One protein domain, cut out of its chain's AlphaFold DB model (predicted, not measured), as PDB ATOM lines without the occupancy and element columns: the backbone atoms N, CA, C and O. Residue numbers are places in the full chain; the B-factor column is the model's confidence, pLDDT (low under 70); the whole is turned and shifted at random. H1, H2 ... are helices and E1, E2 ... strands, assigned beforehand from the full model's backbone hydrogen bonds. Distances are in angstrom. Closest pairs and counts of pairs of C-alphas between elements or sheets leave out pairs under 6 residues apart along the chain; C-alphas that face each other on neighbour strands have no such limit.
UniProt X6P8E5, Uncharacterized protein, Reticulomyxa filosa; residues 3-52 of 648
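AT A GLANCE: This is residues 3 to 52 of the 648 residues of an uncharacterized protein of Reticulomyxa filosa (UniProt X6P8E5). With little regular structure, the domain is an open, flat chain: an antiparallel hairpin of E1 and E2 at one end, a long link, then a loop region with two short helices, H1 and H2. The printed part has 50 residues, in the order E1, E2, H1, H2; the class is mixed, with 19 residues in named elements. It is only just loose, close to extended, with a radius of gyration of the C-alphas of 14.3 A and spans of 40 by 28 by 15 A.

HOW THE PARTS SIT: E1, residues 3 to 7, and E2, residues 10 to 15, are antiparallel at 147 degrees, with N 5 and O 12 2.8 A apart, within hydrogen-bond range. H1, residues 28 to 31, and H2, residues 38 to 41, are close but not clearly touching; their closest C-alphas, of Ala 31 and Leu 41, are 7.7 A apart. Both helices are too short for an O i to N i+4 pair; each has its one O i to N i+3 pair within range. H2 is apart from both strands.

IN THESE COORDINATES: E1 begins at C-alpha 3 (-24.818, -2.003, 22.831) and E2 is 16.0 A long. H2 ends at C-alpha 41 (-17.831, -0.126, 5.639).

THE WHOLE: The C-alphas of Ser 9 and Arg 52, the farthest apart, are 43.3 A apart. The link from E2 to H1 is long, and residues 33 to 40, of which 38 to 40 belong to H2, stand free. The printed part has no cut, and no printed residue is under 70 in pLDDT.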
ATOM      1  N   CYS A   3     -24.795  -1.581  24.231       91.62
ATOM      2  CA  CYS A   3     -24.818  -2.003  22.831       91.62
ATOM      3  C   CYS A   3     -25.237  -3.471  22.720       91.62
ATOM      4  O   CYS A   3     -24.800  -4.307  23.509       91.62
ATOM      5  N   ARG A   4     -26.057  -3.796  21.718       92.62
ATOM      6  CA  ARG A   4     -26.502  -5.166  21.467       92.62
ATOM      7  C   ARG A   4     -25.403  -5.979  20.793       92.62
ATOM      8  O   ARG A   4     -25.029  -5.687  19.658       92.62
ATOM      9  N   VAL A   5     -24.938  -7.020  21.472       91.81
ATOM     10  CA  VAL A   5     -24.033  -8.036  20.930       91.81
ATOM     11  C   VAL A   5     -24.851  -9.280  20.593       91.81
ATOM     12  O   VAL A   5     -25.758  -9.661  21.333       91.81
ATOM     13  N   THR A   6     -24.557  -9.887  19.445       90.56
ATOM     14  CA  THR A   6     -25.364 -10.966  18.865       90.56
ATOM     15  C   THR A   6     -24.496 -12.181  18.560       90.56
ATOM     16  O   THR A   6     -23.517 -12.052  17.821       90.56
ATOM     17  N   LEU A   7     -24.860 -13.356  19.075       90.06
ATOM     18  CA  LEU A   7     -24.175 -14.623  18.808       90.06
ATOM     19  C   LEU A   7     -25.202 -15.653  18.321       90.06
ATOM     20  O   LEU A   7     -26.001 -16.181  19.091       90.06
ATOM     21  N   GLY A   8     -25.219 -15.910  17.011       89.44
ATOM     22  CA  GLY A   8     -26.278 -16.711  16.396       89.44
ATOM     23  C   GLY A   8     -27.645 -16.036  16.553       89.44
ATOM     24  O   GLY A   8     -27.855 -14.934  16.054       89.44
ATOM     25  N   SER A   9     -28.571 -16.702  17.246       89.56
ATOM     26  CA  SER A   9     -29.895 -16.172  17.603       89.56
ATOM     27  C   SER A   9     -29.933 -15.426  18.942       89.56
ATOM     28  O   SER A   9     -30.939 -14.784  19.247       89.56
ATOM     29  N   GLU A  10     -28.885 -15.531  19.761       91.38
ATOM     30  CA  GLU A  10     -28.834 -14.894  21.075       91.38
ATOM     31  C   GLU A  10     -28.447 -13.421  20.943       91.38
ATOM     32  O   GLU A  10     -27.510 -13.066  20.228       91.38
ATOM     33  N   ASN A  11     -29.185 -12.556  21.640       90.88
ATOM     34  CA  ASN A  11     -28.997 -11.111  21.629       90.88
ATOM     35  C   ASN A  11     -28.894 -10.628  23.076       90.88
ATOM     36  O   ASN A  11     -29.845 -10.792  23.839       90.88
ATOM     37  N   ILE A  12     -27.762 -10.031  23.445       94.25
ATOM     38  CA  ILE A  12     -27.505  -9.532  24.800       94.25
ATOM     39  C   ILE A  12     -27.118  -8.058  24.704       94.25
ATOM     40  O   ILE A  12     -26.261  -7.680  23.905       94.25
ATOM     41  N   ASP A  13     -27.745  -7.212  25.518       94.81
ATOM     42  CA  ASP A  13     -27.391  -5.796  25.604       94.81
ATOM     43  C   ASP A  13     -26.205  -5.641  26.579       94.81
ATOM     44  O   ASP A  13     -26.351  -5.657  27.801       94.81
ATOM     45  N   CYS A  14     -24.996  -5.541  26.025       93.38
ATOM     46  CA  CYS A  14     -23.737  -5.465  26.763       93.38
ATOM     47  C   CYS A  14     -23.376  -4.019  27.120       93.38
ATOM     48  O   CYS A  14     -23.562  -3.097  26.322       93.38
ATOM     49  N   PHE A  15     -22.794  -3.812  28.303       94.69
ATOM     50  CA  PHE A  15     -22.203  -2.525  28.659       94.69
ATOM     51  C   PHE A  15     -20.905  -2.298  27.869       94.69
ATOM     52  O   PHE A  15     -19.983  -3.109  27.921       94.69
ATOM     53  N   VAL A  16     -20.831  -1.173  27.166       92.94
ATOM     54  CA  VAL A  16     -19.641  -0.676  26.470       92.94
ATOM     55  C   VAL A  16     -19.076   0.489  27.275       92.94
ATOM     56  O   VAL A  16     -19.764   1.491  27.491       92.94
ATOM     57  N   LYS A  17     -17.825   0.338  27.720       93.12
ATOM     58  CA  LYS A  17     -17.064   1.370  28.434       93.12
ATOM     59  C   LYS A  17     -16.730   2.522  27.484       93.12
ATOM     60  O   LYS A  17     -16.452   2.281  26.312       93.12
ATOM     61  N   ASP A  18     -16.740   3.755  27.974       91.88
ATOM     62  CA  ASP A  18     -16.707   4.932  27.098       91.88
ATOM     63  C   ASP A  18     -15.345   5.147  26.393       91.88
ATOM     64  O   ASP A  18     -15.294   5.809  25.361       91.88
ATOM     65  N   GLU A  19     -14.249   4.537  26.869       92.94
ATOM     66  CA  GLU A  19     -12.944   4.539  26.182       92.94
ATOM     67  C   GLU A  19     -12.731   3.335  25.242       92.94
ATOM     68  O   GLU A  19     -11.636   3.163  24.699       92.94
ATOM     69  N   PHE A  20     -13.746   2.483  25.039       91.12
ATOM     70  CA  PHE A  20     -13.662   1.348  24.120       91.12
ATOM     71  C   PHE A  20     -13.427   1.813  22.676       91.12
ATOM     72  O   PHE A  20     -14.146   2.663  22.148       91.12
ATOM     73  N   LYS A  21     -12.445   1.201  22.006       91.06
ATOM     74  CA  LYS A  21     -12.137   1.434  20.592       91.06
ATOM     75  C   LYS A  21     -12.165   0.112  19.840       91.06
ATOM     76  O   LYS A  21     -11.539  -0.855  20.261       91.06
ATOM     77  N   CYS A  22     -12.850   0.095  18.700       89.25
ATOM     78  CA  CYS A  22     -12.834  -1.019  17.760       89.25
ATOM     79  C   CYS A  22     -12.060  -0.591  16.509       89.25
ATOM     80  O   CYS A  22     -12.422   0.396  15.870       89.25
ATOM     81  N   ILE A  23     -10.997  -1.322  16.176       89.38
ATOM     82  CA  ILE A  23     -10.198  -1.117  14.965       89.38
ATOM     83  C   ILE A  23     -10.335  -2.382  14.124       89.38
ATOM     84  O   ILE A  23     -10.130  -3.485  14.625       89.38
ATOM     85  N   VAL A  24     -10.688  -2.221  12.850       86.00
ATOM     86  CA  VAL A  24     -10.861  -3.327  11.904       86.00
ATOM     87  C   VAL A  24      -9.864  -3.137  10.768       86.00
ATOM     88  O   VAL A  24      -9.970  -2.188   9.994       86.00
ATOM     89  N   ILE A  25      -8.878  -4.030  10.686       84.38
ATOM     90  CA  ILE A  25      -7.828  -4.004   9.662       84.38
ATOM     91  C   ILE A  25      -8.228  -4.966   8.543       84.38
ATOM     92  O   ILE A  25      -8.452  -6.149   8.786       84.38
ATOM     93  N   VAL A  26      -8.323  -4.461   7.312       81.81
ATOM     94  CA  VAL A  26      -8.711  -5.236   6.123       81.81
ATOM     95  C   VAL A  26      -7.787  -4.864   4.968       81.81
ATOM     96  O   VAL A  26      -7.465  -3.691   4.780       81.81
ATOM     97  N   ASN A  27      -7.380  -5.846   4.161       81.62
ATOM     98  CA  ASN A  27      -6.637  -5.578   2.932       81.62
ATOM     99  C   ASN A  27      -7.476  -4.689   1.993       81.62
ATOM    100  O   ASN A  27      -8.650  -4.978   1.755       81.62
ATOM    101  N   LYS A  28      -6.867  -3.644   1.417       84.38
ATOM    102  CA  LYS A  28      -7.509  -2.709   0.477       84.38
ATOM    103  C   LYS A  28      -8.340  -3.424  -0.598       84.38
ATOM    104  O   LYS A  28      -9.473  -3.027  -0.848       84.38
ATOM    105  N   ASN A  29      -7.821  -4.497  -1.190       83.75
ATOM    106  CA  ASN A  29      -8.501  -5.215  -2.272       83.75
ATOM    107  C   ASN A  29      -9.773  -5.937  -1.794       83.75
ATOM    108  O   ASN A  29     -10.733  -6.048  -2.548       83.75
ATOM    109  N   VAL A  30      -9.805  -6.376  -0.531       84.50
ATOM    110  CA  VAL A  30     -10.988  -6.980   0.104       84.50
ATOM    111  C   VAL A  30     -11.975  -5.893   0.538       84.50
ATOM    112  O   VAL A  30     -13.173  -6.025   0.300       84.50
ATOM    113  N   ALA A  31     -11.483  -4.782   1.097       85.31
ATOM    114  CA  ALA A  31     -12.300  -3.640   1.513       85.31
ATOM    115  C   ALA A  31     -13.041  -2.954   0.349       85.31
ATOM    116  O   ALA A  31     -14.105  -2.386   0.565       85.31
ATOM    117  N   TYR A  32     -12.505  -3.029  -0.874       85.56
ATOM    118  CA  TYR A  32     -13.152  -2.548  -2.104       85.56
ATOM    119  C   TYR A  32     -13.678  -3.685  -3.005       85.56
ATOM    120  O   TYR A  32     -13.978  -3.449  -4.175       85.56
ATOM    121  N   SER A  33     -13.797  -4.914  -2.489       88.56
ATOM    122  CA  SER A  33     -14.382  -6.032  -3.243       88.56
ATOM    123  C   SER A  33     -15.911  -5.901  -3.371       88.56
ATOM    124  O   SER A  33     -16.544  -5.311  -2.491       88.56
ATOM    125  N   PRO A  34     -16.543  -6.493  -4.406       85.81
ATOM    126  CA  PRO A  34     -18.007  -6.527  -4.530       85.81
ATOM    127  C   PRO A  34     -18.719  -7.270  -3.388       85.81
ATOM    128  O   PRO A  34     -19.915  -7.079  -3.185       85.81
ATOM    129  N   GLU A  35     -17.998  -8.127  -2.662       87.06
ATOM    130  CA  GLU A  35     -18.520  -8.954  -1.567       87.06
ATOM    131  C   GLU A  35     -18.574  -8.198  -0.230       87.06
ATOM    132  O   GLU A  35     -19.306  -8.591   0.678       87.06
ATOM    133  N   MET A  36     -17.824  -7.099  -0.093       88.81
ATOM    134  CA  MET A  36     -17.751  -6.320   1.141       88.81
ATOM    135  C   MET A  36     -19.017  -5.461   1.335       88.81
ATOM    136  O   MET A  36     -19.277  -4.558   0.533       88.81
ATOM    137  N   PRO A  37     -19.805  -5.650   2.415       91.69
ATOM    138  CA  PRO A  37     -21.048  -4.906   2.586       91.69
ATOM    139  C   PRO A  37     -20.803  -3.402   2.784       91.69
ATOM    140  O   PRO A  37     -20.221  -2.970   3.781       91.69
ATOM    141  N   ILE A  38     -21.350  -2.573   1.891       87.56
ATOM    142  CA  ILE A  38     -21.268  -1.100   1.973       87.56
ATOM    143  C   ILE A  38     -21.784  -0.589   3.335       87.56
ATOM    144  O   ILE A  38     -21.203   0.312   3.940       87.56
ATOM    145  N   ALA A  39     -22.840  -1.215   3.865       89.94
ATOM    146  CA  ALA A  39     -23.417  -0.891   5.171       89.94
ATOM    147  C   ALA A  39     -22.523  -1.261   6.375       89.94
ATOM    148  O   ALA A  39     -22.738  -0.726   7.461       89.94
ATOM    149  N   PHE A  40     -21.543  -2.156   6.201       89.44
ATOM    150  CA  PHE A  40     -20.499  -2.431   7.192       89.44
ATOM    151  C   PHE A  40     -19.408  -1.361   7.104       89.44
ATOM    152  O   PHE A  40     -19.148  -0.666   8.084       89.44
ATOM    153  N   LEU A  41     -18.862  -1.137   5.903       87.19
ATOM    154  CA  LEU A  41     -17.831  -0.126   5.639       87.19
ATOM    155  C   LEU A  41     -18.226   1.284   6.098       87.19
ATOM    156  O   LEU A  41     -17.379   2.050   6.551       87.19
ATOM    157  N   ASN A  42     -19.501   1.656   5.979       90.81
ATOM    158  CA  ASN A  42     -19.996   2.979   6.371       90.81
ATOM    159  C   ASN A  42     -20.177   3.176   7.884       90.81
ATOM    160  O   ASN A  42     -20.489   4.288   8.299       90.81
ATOM    161  N   ARG A  43     -19.951   2.144   8.708       92.38
ATOM    162  CA  ARG A  43     -19.932   2.254  10.179       92.38
ATOM    163  C   ARG A  43     -18.550   2.585  10.744       92.38
ATOM    164  O   ARG A  43     -18.455   2.909  11.922       92.38
ATOM    165  N   PHE A  44     -17.503   2.499   9.924       91.88
ATOM    166  CA  PHE A  44     -16.123   2.751  10.326       91.88
ATOM    167  C   PHE A  44     -15.568   3.999   9.640       91.88
ATOM    168  O   PHE A  44     -15.820   4.250   8.455       91.88
ATOM    169  N   GLU A  45     -14.760   4.751  10.385       92.75
ATOM    170  CA  GLU A  45     -13.827   5.705   9.797       92.75
ATOM    171  C   GLU A  45     -12.786   4.927   8.979       92.75
ATOM    172  O   GLU A  45     -12.235   3.926   9.441       92.75
ATOM    173  N   LYS A  46     -12.554   5.349   7.735       89.94
ATOM    174  CA  LYS A  46     -11.706   4.625   6.784       89.94
ATOM    175  C   LYS A  46     -10.368   5.339   6.654       89.94
ATOM    176  O   LYS A  46     -10.312   6.423   6.081       89.94
ATOM    177  N   GLN A  47      -9.302   4.701   7.120       88.00
ATOM    178  CA  GLN A  47      -7.931   5.172   6.938       88.00
ATOM    179  C   GLN A  47      -7.149   4.129   6.132       88.00
ATOM    180  O   GLN A  47      -7.254   2.930   6.392       88.00
ATOM    181  N   LEU A  48      -6.394   4.575   5.125       84.69
ATOM    182  CA  LEU A  48      -5.455   3.719   4.401       84.69
ATOM    183  C   LEU A  48      -4.098   3.818   5.098       84.69
ATOM    184  O   LEU A  48      -3.549   4.910   5.196       84.69
ATOM    185  N   ILE A  49      -3.574   2.683   5.554       83.00
ATOM    186  CA  ILE A  49      -2.294   2.598   6.259       83.00
ATOM    187  C   ILE A  49      -1.368   1.673   5.465       83.00
ATOM    188  O   ILE A  49      -1.727   0.535   5.164       83.00
ATOM    189  N   SER A  50      -0.178   2.166   5.135       82.75
ATOM    190  CA  SER A  50       0.976   1.394   4.661       82.75
ATOM    191  C   SER A  50       2.244   1.953   5.309       82.75
ATOM    192  O   SER A  50       2.214   3.061   5.855       82.75
ATOM    193  N   TYR A  51       3.371   1.244   5.250       83.38
ATOM    194  CA  TYR A  51       4.616   1.756   5.833       83.38
ATOM    195  C   TYR A  51       5.096   3.009   5.097       83.38
ATOM    196  O   TYR A  51       5.445   3.996   5.740       83.38
ATOM    197  N   ARG A  52       5.013   3.018   3.762       82.56
ATOM    198  CA  ARG A  52       5.339   4.190   2.935       82.56
ATOM    199  C   ARG A  52       4.453   5.402   3.237       82.56
ATOM    200  O   ARG A  52       4.961   6.505   3.382       82.56
TER     201      ARG A  52